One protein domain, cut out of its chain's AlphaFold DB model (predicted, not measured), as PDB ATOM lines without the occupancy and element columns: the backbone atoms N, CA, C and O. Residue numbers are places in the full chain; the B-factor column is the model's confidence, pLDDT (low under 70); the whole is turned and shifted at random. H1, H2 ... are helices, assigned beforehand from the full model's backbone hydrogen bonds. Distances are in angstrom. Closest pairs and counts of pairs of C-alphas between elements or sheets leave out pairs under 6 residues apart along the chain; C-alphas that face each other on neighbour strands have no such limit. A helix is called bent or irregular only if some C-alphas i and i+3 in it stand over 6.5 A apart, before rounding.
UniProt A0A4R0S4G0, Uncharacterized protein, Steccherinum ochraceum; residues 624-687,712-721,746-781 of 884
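AT A GLANCE: This is residues 624 to 687, 712 to 721 and 746 to 781 of the 884 residues of an uncharacterized protein of Steccherinum ochraceum (UniProt A0A4R0S4G0). Three long helices, H1, H2 and H4, form an up-and-down bundle, each running against the one before it in the chain: H1 and H2 make a hairpin that opens as a V away from its link, and H4 packs on both. The short H5 packs on H2, while the short H3 lies beyond the open end of the V and touches no helix. The printed part has 110 residues with five named helices, H1 to H5 in chain order, and no named strand; the class is all helix. It is compact, with a radius of gyration of the C-alphas of 14.0 A and spans of 46 by 31 by 23 A.

IN THESE COORDINATES: Residues 624 to 635 have no named element. H1, residues 636 to 653, begins at C-alpha 636 (-23.204, 58.245, 18.118) and is 24.5 A long; it has a kink of 31 degrees near residue 643. H2, residues 659 to 679, is 26.6 A long, with a kink of 59 degrees near residue 666. H1 and H2 are irregular: C-alphas 637 and 640 are 7.7 A apart, and C-alphas 665 and 668 are 7.2 A apart. H3 is residues 714 to 717. H4, residues 748 to 767, is 28.5 A long and begins at C-alpha 748 (-21.154, 69.008, 19.530). H5, residues 771 to 775, ends at C-alpha 775 (-45.920, 65.608, 8.919).

HOW THE PARTS SIT: In the bundle, H1 and H2 form a helical hairpin, opposite ways at a shallow tilt of 33 degrees, only just short of steep. H1 touches H2 with residues 649 to 653 alone; their closest C-alphas, Ser 653 and Val 659, are 4.7 A apart. H4 touches H1, the same way at a shallow tilt of 24 degrees, with the C-alphas of Phe 650 and Ile 760 closest at 5.2 A. H4 touches H2, opposite ways at a steep tilt of 39 degrees, with the C-alphas of Ala 663 and Cys 764 closest at 5.6 A. H5 touches residues 663 to 671 of H2; the closest C-alphas, Arg 668 and Phe 775, are 5.5 A apart. H4 and H5 only just touch, and only at the corner, with 3 pairs of C-alphas within 8 A, closest at Glu 765 and Phe 771, 5.1 A. H3 is close to H4 but not clearly touching, at 7.8 A between the closest C-alphas, Phe 717 and Val 750. Each O i to N i+4 pair is within hydrogen-bond range in H4 and H5, against 12 of 14 in H1 and 15 of 17 in H2; H3 is too short for such a pair.

THE WHOLE: The C-alphas farthest apart, Asp 657 and Ala 712, are 46.1 A apart. Residues 688 to 711 and 722 to 745 are not printed; the gaps are 13.5 A from C-alpha 687 to 712 and 7.3 A from C-alpha 721 to 746. The links H1 to H2 and H4 to H5 are tight. Mean pLDDT of the printed part is 79.9; 30 residues are under 70, among them 679 to 687 and 712 to 721.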
ATOM      1  N   PRO A 624     -29.647  56.369   7.385       88.62
ATOM      2  CA  PRO A 624     -29.924  55.704   8.654       88.62
ATOM      3  C   PRO A 624     -31.437  55.617   8.895       88.62
ATOM      4  O   PRO A 624     -32.181  56.541   8.546       88.62
ATOM      5  N   ASN A 625     -31.913  54.547   9.539       86.75
ATOM      6  CA  ASN A 625     -33.312  54.458   9.945       86.75
ATOM      7  C   ASN A 625     -33.577  55.387  11.136       86.75
ATOM      8  O   ASN A 625     -33.540  54.998  12.304       86.75
ATOM      9  N   LEU A 626     -33.877  56.642  10.816       83.81
ATOM     10  CA  LEU A 626     -34.218  57.666  11.793       83.81
ATOM     11  C   LEU A 626     -35.680  57.598  12.253       83.81
ATOM     12  O   LEU A 626     -36.063  58.346  13.147       83.81
ATOM     13  N   ARG A 627     -36.518  56.730  11.669       80.00
ATOM     14  CA  ARG A 627     -37.962  56.671  11.960       80.00
ATOM     15  C   ARG A 627     -38.291  55.782  13.153       80.00
ATOM     16  O   ARG A 627     -39.198  56.113  13.905       80.00
ATOM     17  N   ASP A 628     -37.553  54.694  13.323       78.62
ATOM     18  CA  ASP A 628     -37.824  53.703  14.362       78.62
ATOM     19  C   ASP A 628     -37.138  54.063  15.687       78.62
ATOM     20  O   ASP A 628     -35.921  54.261  15.723       78.62
ATOM     21  N   GLU A 629     -37.925  54.177  16.762       67.81
ATOM     22  CA  GLU A 629     -37.454  54.545  18.102       67.81
ATOM     23  C   GLU A 629     -36.410  53.580  18.664       67.81
ATOM     24  O   GLU A 629     -35.507  54.032  19.365       67.81
ATOM     25  N   GLY A 630     -36.461  52.304  18.274       69.38
ATOM     26  CA  GLY A 630     -35.491  51.283  18.679       69.38
ATOM     27  C   GLY A 630     -34.263  51.155  17.771       69.38
ATOM     28  O   GLY A 630     -33.428  50.282  18.004       69.38
ATOM     29  N   SER A 631     -34.132  51.973  16.718       76.19
ATOM     30  CA  SER A 631     -33.055  51.778  15.743       76.19
ATOM     31  C   SER A 631     -31.678  52.127  16.311       76.19
ATOM     32  O   SER A 631     -31.422  53.256  16.744       76.19
ATOM     33  N   GLN A 632     -30.743  51.179  16.189       73.12
ATOM     34  CA  GLN A 632     -29.323  51.383  16.488       73.12
ATOM     35  C   GLN A 632     -28.670  52.439  15.581       73.12
ATOM     36  O   GLN A 632     -27.629  52.998  15.928       73.12
ATOM     37  N   ASP A 633     -29.301  52.789  14.454       76.69
ATOM     38  CA  ASP A 633     -28.775  53.771  13.503       76.69
ATOM     39  C   ASP A 633     -28.735  55.201  14.060       76.69
ATOM     40  O   ASP A 633     -28.082  56.071  13.488       76.69
ATOM     41  N   ARG A 634     -29.417  55.460  15.182       73.06
ATOM     42  CA  ARG A 634     -29.439  56.764  15.865       73.06
ATOM     43  C   ARG A 634     -28.243  56.980  16.793       73.06
ATOM     44  O   ARG A 634     -28.103  58.059  17.380       73.06
ATOM     45  N   ALA A 635     -27.415  55.958  16.971       68.88
ATOM     46  CA  ALA A 635     -26.337  55.974  17.937       68.88
ATOM     47  C   ALA A 635     -25.143  56.844  17.492       68.88
ATOM     48  O   ALA A 635     -24.905  57.023  16.294       68.88
ATOM     49  N   PRO A 636     -24.326  57.357  18.437       65.44
ATOM     50  CA  PRO A 636     -23.204  58.245  18.118       65.44
ATOM     51  C   PRO A 636     -22.162  57.661  17.151       65.44
ATOM     52  O   PRO A 636     -21.514  58.417  16.429       65.44
ATOM     53  N   TRP A 637     -21.992  56.335  17.090       65.50
ATOM     54  CA  TRP A 637     -21.068  55.706  16.134       65.50
ATOM     55  C   TRP A 637     -21.534  55.839  14.673       65.50
ATOM     56  O   TRP A 637     -20.702  55.839  13.767       65.50
ATOM     57  N   CYS A 638     -22.829  56.069  14.438       78.50
ATOM     58  CA  CYS A 638     -23.396  56.376  13.124       78.50
ATOM     59  C   CYS A 638     -23.268  57.862  12.746       78.50
ATOM     60  O   CYS A 638     -23.789  58.282  11.718       78.50
ATOM     61  N   TYR A 639     -22.553  58.683  13.524       82.12
ATOM     62  CA  TYR A 639     -22.446  60.129  13.300       82.12
ATOM     63  C   TYR A 639     -22.054  60.530  11.877       82.12
ATOM     64  O   TYR A 639     -22.686  61.407  11.291       82.12
ATOM     65  N   GLN A 640     -21.028  59.898  11.296       82.12
ATOM     66  CA  GLN A 640     -20.613  60.221   9.927       82.12
ATOM     67  C   GLN A 640     -21.692  59.870   8.904       82.12
ATOM     68  O   GLN A 640     -21.861  60.609   7.934       82.12
ATOM     69  N   TRP A 641     -22.418  58.775   9.141       87.06
ATOM     70  CA  TRP A 641     -23.513  58.317   8.299       87.06
ATOM     71  C   TRP A 641     -24.698  59.286   8.364       87.06
ATOM     72  O   TRP A 641     -25.144  59.785   7.331       87.06
ATOM     73  N   ILE A 642     -25.122  59.646   9.581       90.75
ATOM     74  CA  ILE A 642     -26.185  60.620   9.850       90.75
ATOM     75  C   ILE A 642     -25.839  61.975   9.237       90.75
ATOM     76  O   ILE A 642     -26.652  62.552   8.523       90.75
ATOM     77  N   LEU A 643     -24.626  62.488   9.456       90.25
ATOM     78  CA  LEU A 643     -24.229  63.758   8.853       90.25
ATOM     79  C   LEU A 643     -24.115  63.683   7.335       90.25
ATOM     80  O   LEU A 643     -24.412  64.673   6.678       90.25
ATOM     81  N   ALA A 644     -23.677  62.556   6.766       91.69
ATOM     82  CA  ALA A 644     -23.643  62.406   5.316       91.69
ATOM     83  C   ALA A 644     -25.046  62.481   4.710       91.69
ATOM     84  O   ALA A 644     -25.262  63.240   3.768       91.69
ATOM     85  N   TYR A 645     -25.995  61.777   5.321       96.00
ATOM     86  CA  TYR A 645     -27.407  61.818   4.969       96.00
ATOM     87  C   TYR A 645     -27.993  63.234   5.088       96.00
ATOM     88  O   TYR A 645     -28.521  63.773   4.116       96.00
ATOM     89  N   LEU A 646     -27.844  63.870   6.254       95.88
ATOM     90  CA  LEU A 646     -28.415  65.192   6.518       95.88
ATOM     91  C   LEU A 646     -27.770  66.297   5.671       95.88
ATOM     92  O   LEU A 646     -28.462  67.216   5.245       95.88
ATOM     93  N   ASP A 647     -26.466  66.223   5.391       94.81
ATOM     94  CA  ASP A 647     -25.799  67.182   4.506       94.81
ATOM     95  C   ASP A 647     -26.343  67.102   3.071       94.81
ATOM     96  O   ASP A 647     -26.539  68.141   2.438       94.81
ATOM     97  N   LEU A 648     -26.587  65.888   2.563       96.25
ATOM     98  CA  LEU A 648     -27.146  65.675   1.227       96.25
ATOM     99  C   LEU A 648     -28.603  66.142   1.156       96.25
ATOM    100  O   LEU A 648     -28.950  66.863   0.224       96.25
ATOM    101  N   ILE A 649     -29.427  65.826   2.161       97.38
ATOM    102  CA  ILE A 649     -30.811  66.325   2.227       97.38
ATOM    103  C   ILE A 649     -30.831  67.843   2.281       97.38
ATOM    104  O   ILE A 649     -31.525  68.460   1.485       97.38
ATOM    105  N   PHE A 650     -30.033  68.451   3.160       96.38
ATOM    106  CA  PHE A 650     -29.932  69.904   3.243       96.38
ATOM    107  C   PHE A 650     -29.583  70.532   1.891       96.38
ATOM    108  O   PHE A 650     -30.201  71.518   1.491       96.38
ATOM    109  N   ALA A 651     -28.601  69.968   1.181       95.75
ATOM    110  CA  ALA A 651     -28.181  70.488  -0.112       95.75
ATOM    111  C   ALA A 651     -29.310  70.441  -1.149       95.75
ATOM    112  O   ALA A 651     -29.425  71.370  -1.942       95.75
ATOM    113  N   VAL A 652     -30.140  69.397  -1.122       97.25
ATOM    114  CA  VAL A 652     -31.302  69.252  -2.005       97.25
ATOM    115  C   VAL A 652     -32.455  70.169  -1.578       97.25
ATOM    116  O   VAL A 652     -33.000  70.859  -2.432       97.25
ATOM    117  N   SER A 653     -32.776  70.263  -0.281       96.81
ATOM    118  CA  SER A 653     -33.825  71.151   0.260       96.81
ATOM    119  C   SER A 653     -33.599  72.627  -0.051       96.81
ATOM    120  O   SER A 653     -34.533  73.417  -0.020       96.81
ATOM    121  N   TYR A 654     -32.351  73.023  -0.301       95.75
ATOM    122  CA  TYR A 654     -32.008  74.401  -0.637       95.75
ATOM    123  C   TYR A 654     -32.484  74.809  -2.044       95.75
ATOM    124  O   TYR A 654     -32.570  75.999  -2.343       95.75
ATOM    125  N   HIS A 655     -32.779  73.843  -2.919       96.50
ATOM    126  CA  HIS A 655     -33.349  74.101  -4.241       96.50
ATOM    127  C   HIS A 655     -34.870  74.171  -4.130       96.50
ATOM    128  O   HIS A 655     -35.527  73.187  -3.791       96.50
ATOM    129  N   SER A 656     -35.435  75.338  -4.437       95.19
ATOM    130  CA  SER A 656     -36.877  75.587  -4.331       95.19
ATOM    131  C   SER A 656     -37.719  74.679  -5.230       95.19
ATOM    132  O   SER A 656     -38.877  74.440  -4.924       95.19
ATOM    133  N   ASP A 657     -37.160  74.166  -6.330       96.81
ATOM    134  CA  ASP A 657     -37.821  73.211  -7.227       96.81
ATOM    135  C   ASP A 657     -37.903  71.783  -6.660       96.81
ATOM    136  O   ASP A 657     -38.647  70.973  -7.202       96.81
ATOM    137  N   TRP A 658     -37.178  71.461  -5.582       97.75
ATOM    138  CA  TRP A 658     -37.132  70.110  -4.996       97.75
ATOM    139  C   TRP A 658     -37.636  70.032  -3.556       97.75
ATOM    140  O   TRP A 658     -37.816  68.934  -3.030       97.75
ATOM    141  N   VAL A 659     -37.833  71.176  -2.899       96.50
ATOM    142  CA  VAL A 659     -38.157  71.239  -1.468       96.50
ATOM    143  C   VAL A 659     -39.434  70.471  -1.114       96.50
ATOM    144  O   VAL A 659     -39.448  69.778  -0.098       96.50
ATOM    145  N   ASP A 660     -40.450  70.503  -1.981       96.00
ATOM    146  CA  ASP A 660     -41.707  69.776  -1.778       96.00
ATOM    147  C   ASP A 660     -41.490  68.257  -1.783       96.00
ATOM    148  O   ASP A 660     -41.930  67.559  -0.867       96.00
ATOM    149  N   GLU A 661     -40.728  67.740  -2.753       96.75
ATOM    150  CA  GLU A 661     -40.391  66.313  -2.817       96.75
ATOM    151  C   GLU A 661     -39.563  65.879  -1.598       96.75
ATOM    152  O   GLU A 661     -39.786  64.800  -1.041       96.75
ATOM    153  N   VAL A 662     -38.631  66.724  -1.138       97.06
ATOM    154  CA  VAL A 662     -37.839  66.447   0.069       97.06
ATOM    155  C   VAL A 662     -38.721  66.410   1.315       97.06
ATOM    156  O   VAL A 662     -38.573  65.500   2.140       97.06
ATOM    157  N   ALA A 663     -39.636  67.370   1.458       95.62
ATOM    158  CA  ALA A 663     -40.575  67.437   2.572       95.62
ATOM    159  C   ALA A 663     -41.422  66.158   2.659       95.62
ATOM    160  O   ALA A 663     -41.541  65.576   3.741       95.62
ATOM    161  N   GLU A 664     -41.918  65.667   1.521       94.25
ATOM    162  CA  GLU A 664     -42.733  64.451   1.448       94.25
ATOM    163  C   GLU A 664     -41.945  63.169   1.765       94.25
ATOM    164  O   GLU A 664     -42.417  62.331   2.539       94.25
ATOM    165  N   HIS A 665     -40.732  63.010   1.225       94.44
ATOM    166  CA  HIS A 665     -39.966  61.763   1.364       94.44
ATOM    167  C   HIS A 665     -39.176  61.678   2.677       94.44
ATOM    168  O   HIS A 665     -39.159  60.639   3.352       94.44
ATOM    169  N   HIS A 666     -38.518  62.774   3.057       95.44
ATOM    170  CA  HIS A 666     -37.511  62.804   4.126       95.44
ATOM    171  C   HIS A 666     -37.873  63.727   5.281       95.44
ATOM    172  O   HIS A 666     -37.376  63.533   6.393       95.44
ATOM    173  N   GLY A 667     -38.772  64.687   5.061       93.25
ATOM    174  CA  GLY A 667     -39.185  65.644   6.080       93.25
ATOM    175  C   GLY A 667     -39.699  64.966   7.352       93.25
ATOM    176  O   GLY A 667     -39.220  65.266   8.445       93.25
ATOM    177  N   ARG A 668     -40.576  63.961   7.222       91.06
ATOM    178  CA  ARG A 668     -41.067  63.182   8.374       91.06
ATOM    179  C   ARG A 668     -39.942  62.482   9.143       91.06
ATOM    180  O   ARG A 668     -39.969  62.472  10.367       91.06
ATOM    181  N   ALA A 669     -38.957  61.904   8.453       91.12
ATOM    182  CA  ALA A 669     -37.828  61.242   9.113       91.12
ATOM    183  C   ALA A 669     -36.970  62.248   9.898       91.12
ATOM    184  O   ALA A 669     -36.581  61.970  11.029       91.12
ATOM    185  N   CYS A 670     -36.746  63.440   9.335       93.69
ATOM    186  CA  CYS A 670     -36.041  64.525  10.015       93.69
ATOM    187  C   CYS A 670     -36.800  65.017  11.254       93.69
ATOM    188  O   CYS A 670     -36.176  65.257  12.283       93.69
ATOM    189  N   LEU A 671     -38.132  65.126  11.187       91.75
ATOM    190  CA  LEU A 671     -38.958  65.522  12.332       91.75
ATOM    191  C   LEU A 671     -38.967  64.479  13.441       91.75
ATOM    192  O   LEU A 671     -38.783  64.839  14.598       91.75
ATOM    193  N   VAL A 672     -39.118  63.198  13.100       88.00
ATOM    194  CA  VAL A 672     -39.036  62.109  14.087       88.00
ATOM    195  C   VAL A 672     -37.655  62.085  14.743       88.00
ATOM    196  O   VAL A 672     -37.550  61.896  15.951       88.00
ATOM    197  N   PHE A 673     -36.588  62.333  13.979       88.44
ATOM    198  CA  PHE A 673     -35.247  62.390  14.552       88.44
ATOM    199  C   PHE A 673     -35.030  63.613  15.443       88.44
ATOM    200  O   PHE A 673     -34.426  63.496  16.507       88.44
ATOM    201  N   ALA A 674     -35.532  64.777  15.025       88.69
ATOM    202  CA  ALA A 674     -35.524  65.989  15.831       88.69
ATOM    203  C   ALA A 674     -36.265  65.757  17.152       88.69
ATOM    204  O   ALA A 674     -35.705  66.024  18.210       88.69
ATOM    205  N   ASP A 675     -37.468  65.183  17.100       84.38
ATOM    206  CA  ASP A 675     -38.247  64.840  18.289       84.38
ATOM    207  C   ASP A 675     -37.510  63.844  19.185       84.38
ATOM    208  O   ASP A 675     -37.385  64.079  20.378       84.38
ATOM    209  N   TYR A 676     -36.899  62.802  18.625       81.50
ATOM    210  CA  TYR A 676     -36.069  61.870  19.389       81.50
ATOM    211  C   TYR A 676     -34.910  62.569  20.126       81.50
ATOM    212  O   TYR A 676     -34.658  62.295  21.305       81.50
ATOM    213  N   LEU A 677     -34.231  63.522  19.476       79.75
ATOM    214  CA  LEU A 677     -33.186  64.319  20.126       79.75
ATOM    215  C   LEU A 677     -33.748  65.202  21.253       79.75
ATOM    216  O   LEU A 677     -33.008  65.504  22.191       79.75
ATOM    217  N   LEU A 678     -35.032  65.578  21.208       75.75
ATOM    218  CA  LEU A 678     -35.733  66.314  22.269       75.75
ATOM    219  C   LEU A 678     -36.261  65.413  23.387       75.75
ATOM    220  O   LEU A 678     -36.129  65.757  24.557       75.75
ATOM    221  N   ALA A 679     -36.831  64.257  23.051       65.62
ATOM    222  CA  ALA A 679     -37.479  63.322  23.967       65.62
ATOM    223  C   ALA A 679     -36.504  62.753  25.012       65.62
ATOM    224  O   ALA A 679     -36.905  62.320  26.092       65.62
ATOM    225  N   SER A 680     -35.209  62.814  24.715       52.12
ATOM    226  CA  SER A 680     -34.115  62.548  25.646       52.12
ATOM    227  C   SER A 680     -33.995  63.510  26.835       52.12
ATOM    228  O   SER A 680     -33.253  63.227  27.772       52.12
ATOM    229  N   ILE A 681     -34.704  64.641  26.801       49.22
ATOM    230  CA  ILE A 681     -34.677  65.689  27.830       49.22
ATOM    231  C   ILE A 681     -35.761  65.447  28.900       49.22
ATOM    232  O   ILE A 681     -35.646  65.974  30.004       49.22
ATOM    233  N   SER A 682     -36.808  64.667  28.599       39.59
ATOM    234  CA  SER A 682     -38.064  64.660  29.371       39.59
ATOM    235  C   SER A 682     -38.521  63.307  29.936       39.59
ATOM    236  O   SER A 682     -39.477  63.294  30.709       39.59
ATOM    237  N   VAL A 683     -37.854  62.186  29.636       42.34
ATOM    238  CA  VAL A 683     -38.175  60.865  30.226       42.34
ATOM    239  C   VAL A 683     -36.993  60.348  31.054       42.34
ATOM    240  O   VAL A 683     -35.858  60.473  30.584       42.34
ATOM    241  N   PRO A 684     -37.218  59.796  32.271       45.78
ATOM    242  CA  PRO A 684     -36.160  59.174  33.062       45.78
ATOM    243  C   PRO A 684     -35.406  58.151  32.208       45.78
ATOM    244  O   PRO A 684     -36.006  57.270  31.597       45.78
ATOM    245  N   GLN A 685     -34.087  58.307  32.121       45.41
ATOM    246  CA  GLN A 685     -33.235  57.591  31.164       45.41
ATOM    247  C   GLN A 685     -33.194  56.066  31.356       45.41
ATOM    248  O   GLN A 685     -32.691  55.374  30.476       45.41
ATOM    249  N   GLU A 686     -33.732  55.553  32.463       43.53
ATOM    250  CA  GLU A 686     -33.713  54.133  32.823       43.53
ATOM    251  C   GLU A 686     -34.646  53.264  31.958       43.53
ATOM    252  O   GLU A 686     -34.392  52.076  31.851       43.53
ATOM    253  N   GLU A 687     -35.667  53.824  31.289       40.97
ATOM    254  CA  GLU A 687     -36.713  53.019  30.612       40.97
ATOM    255  C   GLU A 687     -36.654  52.996  29.068       40.97
ATOM    256  O   GLU A 687     -37.422  52.279  28.434       40.97
ATOM    257  N   ALA A 712     -23.781  55.428  33.755       44.75
ATOM    258  CA  ALA A 712     -24.169  56.840  33.653       44.75
ATOM    259  C   ALA A 712     -23.595  57.686  32.472       44.75
ATOM    260  O   ALA A 712     -24.073  58.807  32.287       44.75
ATOM    261  N   PRO A 713     -22.577  57.292  31.666       47.78
ATOM    262  CA  PRO A 713     -22.021  58.212  30.676       47.78
ATOM    263  C   PRO A 713     -22.762  58.244  29.329       47.78
ATOM    264  O   PRO A 713     -22.633  59.258  28.652       47.78
ATOM    265  N   LEU A 714     -23.551  57.235  28.931       41.78
ATOM    266  CA  LEU A 714     -24.354  57.271  27.681       41.78
ATOM    267  C   LEU A 714     -25.498  58.296  27.759       41.78
ATOM    268  O   LEU A 714     -25.740  59.071  26.836       41.78
ATOM    269  N   SER A 715     -26.089  58.372  28.944       42.62
ATOM    270  CA  SER A 715     -26.998  59.401  29.442       42.62
ATOM    271  C   SER A 715     -26.510  60.849  29.197       42.62
ATOM    272  O   SER A 715     -27.307  61.754  28.955       42.62
ATOM    273  N   ARG A 716     -25.189  61.080  29.145       45.81
ATOM    274  CA  ARG A 716     -24.586  62.408  28.901       45.81
ATOM    275  C   ARG A 716     -24.573  62.837  27.429       45.81
ATOM    276  O   ARG A 716     -24.152  63.954  27.133       45.81
ATOM    277  N   PHE A 717     -24.981  61.971  26.500       45.16
ATOM    278  CA  PHE A 717     -24.960  62.255  25.058       45.16
ATOM    279  C   PHE A 717     -26.290  62.745  24.528       45.16
ATOM    280  O   PHE A 717     -26.335  63.290  23.425       45.16
ATOM    281  N   ILE A 718     -27.362  62.548  25.282       44.69
ATOM    282  CA  ILE A 718     -28.699  62.833  24.807       44.69
ATOM    283  C   ILE A 718     -29.306  63.868  25.743       44.69
ATOM    284  O   ILE A 718     -29.313  63.707  26.960       44.69
ATOM    285  N   GLY A 719     -29.711  64.983  25.146       46.84
ATOM    286  CA  GLY A 719     -30.260  66.124  25.851       46.84
ATOM    287  C   GLY A 719     -29.398  67.379  25.753       46.84
ATOM    288  O   GLY A 719     -28.173  67.359  25.649       46.84
ATOM    289  N   TRP A 720     -30.094  68.510  25.760       44.72
ATOM    290  CA  TRP A 720     -29.542  69.846  25.555       44.72
ATOM    291  C   TRP A 720     -28.774  70.396  26.766       44.72
ATOM    292  O   TRP A 720     -27.893  71.239  26.611       44.72
ATOM    293  N   ASN A 721     -29.107  69.901  27.965       42.72
ATOM    294  CA  ASN A 721     -28.914  70.624  29.225       42.72
ATOM    295  C   ASN A 721     -28.215  69.823  30.340       42.72
ATOM    296  O   ASN A 721     -28.329  70.202  31.502       42.72
ATOM    297  N   SER A 746     -22.724  71.955  25.773       58.31
ATOM    298  CA  SER A 746     -23.289  71.264  24.618       58.31
ATOM    299  C   SER A 746     -22.490  70.115  24.016       58.31
ATOM    300  O   SER A 746     -21.289  70.182  23.751       58.31
ATOM    301  N   ASN A 747     -23.227  69.051  23.736       67.50
ATOM    302  CA  ASN A 747     -22.770  67.956  22.918       67.50
ATOM    303  C   ASN A 747     -22.611  68.445  21.454       67.50
ATOM    304  O   ASN A 747     -23.619  68.747  20.805       67.50
ATOM    305  N   PRO A 748     -21.385  68.525  20.897       70.00
ATOM    306  CA  PRO A 748     -21.154  69.008  19.530       70.00
ATOM    307  C   PRO A 748     -21.826  68.136  18.467       70.00
ATOM    308  O   PRO A 748     -22.188  68.658  17.421       70.00
ATOM    309  N   TYR A 749     -21.993  66.832  18.730       75.94
ATOM    310  CA  TYR A 749     -22.687  65.897  17.850       75.94
ATOM    311  C   TYR A 749     -24.141  66.327  17.716       75.94
ATOM    312  O   TYR A 749     -24.622  66.553  16.609       75.94
ATOM    313  N   VAL A 750     -24.802  66.521  18.862       80.88
ATOM    314  CA  VAL A 750     -26.196  66.967  18.925       80.88
ATOM    315  C   VAL A 750     -26.317  68.319  18.231       80.88
ATOM    316  O   VAL A 750     -27.199  68.485  17.399       80.88
ATOM    317  N   ARG A 751     -25.394  69.258  18.475       85.44
ATOM    318  CA  ARG A 751     -25.403  70.564  17.800       85.44
ATOM    319  C   ARG A 751     -25.172  70.485  16.284       85.44
ATOM    320  O   ARG A 751     -25.868  71.186  15.559       85.44
ATOM    321  N   ASP A 752     -24.250  69.658  15.785       85.94
ATOM    322  CA  ASP A 752     -24.025  69.470  14.339       85.94
ATOM    323  C   ASP A 752     -25.260  68.878  13.655       85.94
ATOM    324  O   ASP A 752     -25.681  69.352  12.598       85.94
ATOM    325  N   VAL A 753     -25.850  67.857  14.275       89.62
ATOM    326  CA  VAL A 753     -27.067  67.210  13.785       89.62
ATOM    327  C   VAL A 753     -28.228  68.205  13.796       89.62
ATOM    328  O   VAL A 753     -28.876  68.392  12.767       89.62
ATOM    329  N   TRP A 754     -28.435  68.929  14.900       91.12
ATOM    330  CA  TRP A 754     -29.457  69.972  14.997       91.12
ATOM    331  C   TRP A 754     -29.258  71.098  14.001       91.12
ATOM    332  O   TRP A 754     -30.236  71.570  13.428       91.12
ATOM    333  N   ARG A 755     -28.014  71.509  13.747       92.81
ATOM    334  CA  ARG A 755     -27.702  72.509  12.725       92.81
ATOM    335  C   ARG A 755     -28.298  72.098  11.383       92.81
ATOM    336  O   ARG A 755     -28.926  72.926  10.729       92.81
ATOM    337  N   ARG A 756     -28.125  70.835  10.984       94.50
ATOM    338  CA  ARG A 756     -28.665  70.326   9.718       94.50
ATOM    339  C   ARG A 756     -30.166  70.105   9.763       94.50
ATOM    340  O   ARG A 756     -30.844  70.534   8.838       94.50
ATOM    341  N   LEU A 757     -30.689  69.522  10.838       95.06
ATOM    342  CA  LEU A 757     -32.128  69.317  11.001       95.06
ATOM    343  C   LEU A 757     -32.896  70.637  10.933       95.06
ATOM    344  O   LEU A 757     -33.841  70.741  10.166       95.06
ATOM    345  N   VAL A 758     -32.455  71.669  11.657       94.44
ATOM    346  CA  VAL A 758     -33.068  73.005  11.608       94.44
ATOM    347  C   VAL A 758     -33.009  73.590  10.208       94.44
ATOM    348  O   VAL A 758     -34.003  74.126   9.737       94.44
ATOM    349  N   GLN A 759     -31.866  73.489   9.529       95.44
ATOM    350  CA  GLN A 759     -31.753  73.979   8.160       95.44
ATOM    351  C   GLN A 759     -32.767  73.304   7.229       95.44
ATOM    352  O   GLN A 759     -33.444  73.998   6.481       95.44
ATOM    353  N   ILE A 760     -32.889  71.977   7.302       97.06
ATOM    354  CA  ILE A 760     -33.832  71.200   6.490       97.06
ATOM    355  C   ILE A 760     -35.274  71.573   6.845       97.06
ATOM    356  O   ILE A 760     -36.044  71.920   5.959       97.06
ATOM    357  N   ILE A 761     -35.632  71.553   8.131       96.44
ATOM    358  CA  ILE A 761     -36.998  71.812   8.604       96.44
ATOM    359  C   ILE A 761     -37.452  73.228   8.236       96.44
ATOM    360  O   ILE A 761     -38.572  73.396   7.765       96.44
ATOM    361  N   LEU A 762     -36.593  74.239   8.410       95.94
ATOM    362  CA  LEU A 762     -36.926  75.620   8.055       95.94
ATOM    363  C   LEU A 762     -37.103  75.804   6.547       95.94
ATOM    364  O   LEU A 762     -37.990  76.547   6.144       95.94
ATOM    365  N   LEU A 763     -36.286  75.138   5.724       96.50
ATOM    366  CA  LEU A 763     -36.449  75.167   4.268       96.50
ATOM    367  C   LEU A 763     -37.745  74.466   3.845       96.50
ATOM    368  O   LEU A 763     -38.486  75.008   3.033       96.50
ATOM    369  N   CYS A 764     -38.059  73.309   4.437       97.00
ATOM    370  CA  CYS A 764     -39.310  72.600   4.171       97.00
ATOM    371  C   CYS A 764     -40.546  73.405   4.597       97.00
ATOM    372  O   CYS A 764     -41.522  73.412   3.865       97.00
ATOM    373  N   GLU A 765     -40.518  74.097   5.739       96.06
ATOM    374  CA  GLU A 765     -41.633  74.949   6.189       96.06
ATOM    375  C   GLU A 765     -41.789  76.224   5.342       96.06
ATOM    376  O   GLU A 765     -42.905  76.721   5.195       96.06
ATOM    377  N   ASP A 766     -40.698  76.761   4.786       95.56
ATOM    378  CA  ASP A 766     -40.740  77.908   3.866       95.56
ATOM    379  C   ASP A 766     -41.309  77.514   2.491       95.56
ATOM    380  O   ASP A 766     -42.164  78.216   1.955       95.56
ATOM    381  N   GLY A 767     -40.882  76.366   1.952       94.81
ATOM    382  CA  GLY A 767     -41.369  75.834   0.674       94.81
ATOM    383  C   GLY A 767     -42.787  75.261   0.747       94.81
ATOM    384  O   GLY A 767     -43.611  75.527  -0.124       94.81
ATOM    385  N   MET A 768     -43.090  74.546   1.830       95.12
ATOM    386  CA  MET A 768     -44.386  73.937   2.105       95.12
ATOM    387  C   MET A 768     -44.914  74.451   3.452       95.12
ATOM    388  O   MET A 768     -44.679  73.827   4.492       95.12
ATOM    389  N   PRO A 769     -45.649  75.580   3.467       94.12
ATOM    390  CA  PRO A 769     -46.285  76.078   4.679       94.12
ATOM    391  C   PRO A 769     -47.113  74.979   5.343       94.12
ATOM    392  O   PRO A 769     -47.763  74.204   4.643       94.12
ATOM    393  N   GLU A 770     -47.105  74.924   6.679       92.31
ATOM    394  CA  GLU A 770     -47.786  73.869   7.451       92.31
ATOM    395  C   GLU A 770     -47.105  72.491   7.375       92.31
ATOM    396  O   GLU A 770     -47.687  71.486   7.798       92.31
ATOM    397  N   PHE A 771     -45.855  72.427   6.907       94.44
ATOM    398  CA  PHE A 771     -45.036  71.217   6.915       94.44
ATOM    399  C   PHE A 771     -45.008  70.554   8.302       94.44
ATOM    400  O   PHE A 771     -45.291  69.359   8.426       94.44
ATOM    401  N   LEU A 772     -44.746  71.322   9.366       91.81
ATOM    402  CA  LEU A 772     -44.701  70.775  10.728       91.81
ATOM    403  C   LEU A 772     -46.040  70.171  11.157       91.81
ATOM    404  O   LEU A 772     -46.087  69.051  11.662       91.81
ATOM    405  N   THR A 773     -47.141  70.867  10.904       90.44
ATOM    406  CA  THR A 773     -48.490  70.385  11.229       90.44
ATOM    407  C   THR A 773     -48.901  69.174  10.390       90.44
ATOM    408  O   THR A 773     -49.587  68.292  10.900       90.44
ATOM    409  N   ARG A 774     -48.463  69.095   9.127       91.81
ATOM    410  CA  ARG A 774     -48.827  68.021   8.192       91.81
ATOM    411  C   ARG A 774     -48.074  66.717   8.459       91.81
ATOM    412  O   ARG A 774     -48.655  65.647   8.290       91.81
ATOM    413  N   PHE A 775     -46.798  66.787   8.845       88.31
ATOM    414  CA  PHE A 775     -45.920  65.608   8.919       88.31
ATOM    415  C   PHE A 775     -45.544  65.161  10.333       88.31
ATOM    416  O   PHE A 775     -44.911  64.108  10.480       88.31
ATOM    417  N   THR A 776     -45.937  65.897  11.374       83.81
ATOM    418  CA  THR A 776     -45.719  65.441  12.753       83.81
ATOM    419  C   THR A 776     -46.591  64.212  13.049       83.81
ATOM    420  O   THR A 776     -47.784  64.220  12.741       83.81
ATOM    421  N   PRO A 777     -46.037  63.128  13.627       73.38
ATOM    422  CA  PRO A 777     -46.816  61.933  13.933       73.38
ATOM    423  C   PRO A 777     -47.968  62.233  14.906       73.38
ATOM    424  O   PRO A 777     -47.777  62.897  15.921       73.38
ATOM    425  N   VAL A 778     -49.148  61.667  14.628       67.75
ATOM    426  CA  VAL A 778     -50.399  61.850  15.401       67.75
ATOM    427  C   VAL A 778     -50.260  61.452  16.882       67.75
ATOM    428  O   VAL A 778     -51.051  61.877  17.719       67.75
ATOM    429  N   HIS A 779     -49.243  60.658  17.228       61.75
ATOM    430  CA  HIS A 779     -49.017  60.147  18.581       61.75
ATOM    431  C   HIS A 779     -48.230  61.088  19.508       61.75
ATOM    432  O   HIS A 779     -48.102  60.778  20.692       61.75
ATOM    433  N   HIS A 780     -47.734  62.237  19.036       62.41
ATOM    434  CA  HIS A 780     -47.014  63.161  19.917       62.41
ATOM    435  C   HIS A 780     -47.968  64.104  20.643       62.41
ATOM    436  O   HIS A 780     -48.609  64.968  20.047       62.41
ATOM    437  N   ALA A 781     -47.996  63.974  21.971       62.28
ATOM    438  CA  ALA A 781     -48.861  64.743  22.860       62.28
ATOM    439  C   ALA A 781     -48.614  66.268  22.836       62.28
ATOM    440  O   ALA A 781     -49.418  66.997  23.404       62.28
TER     441      ALA A 781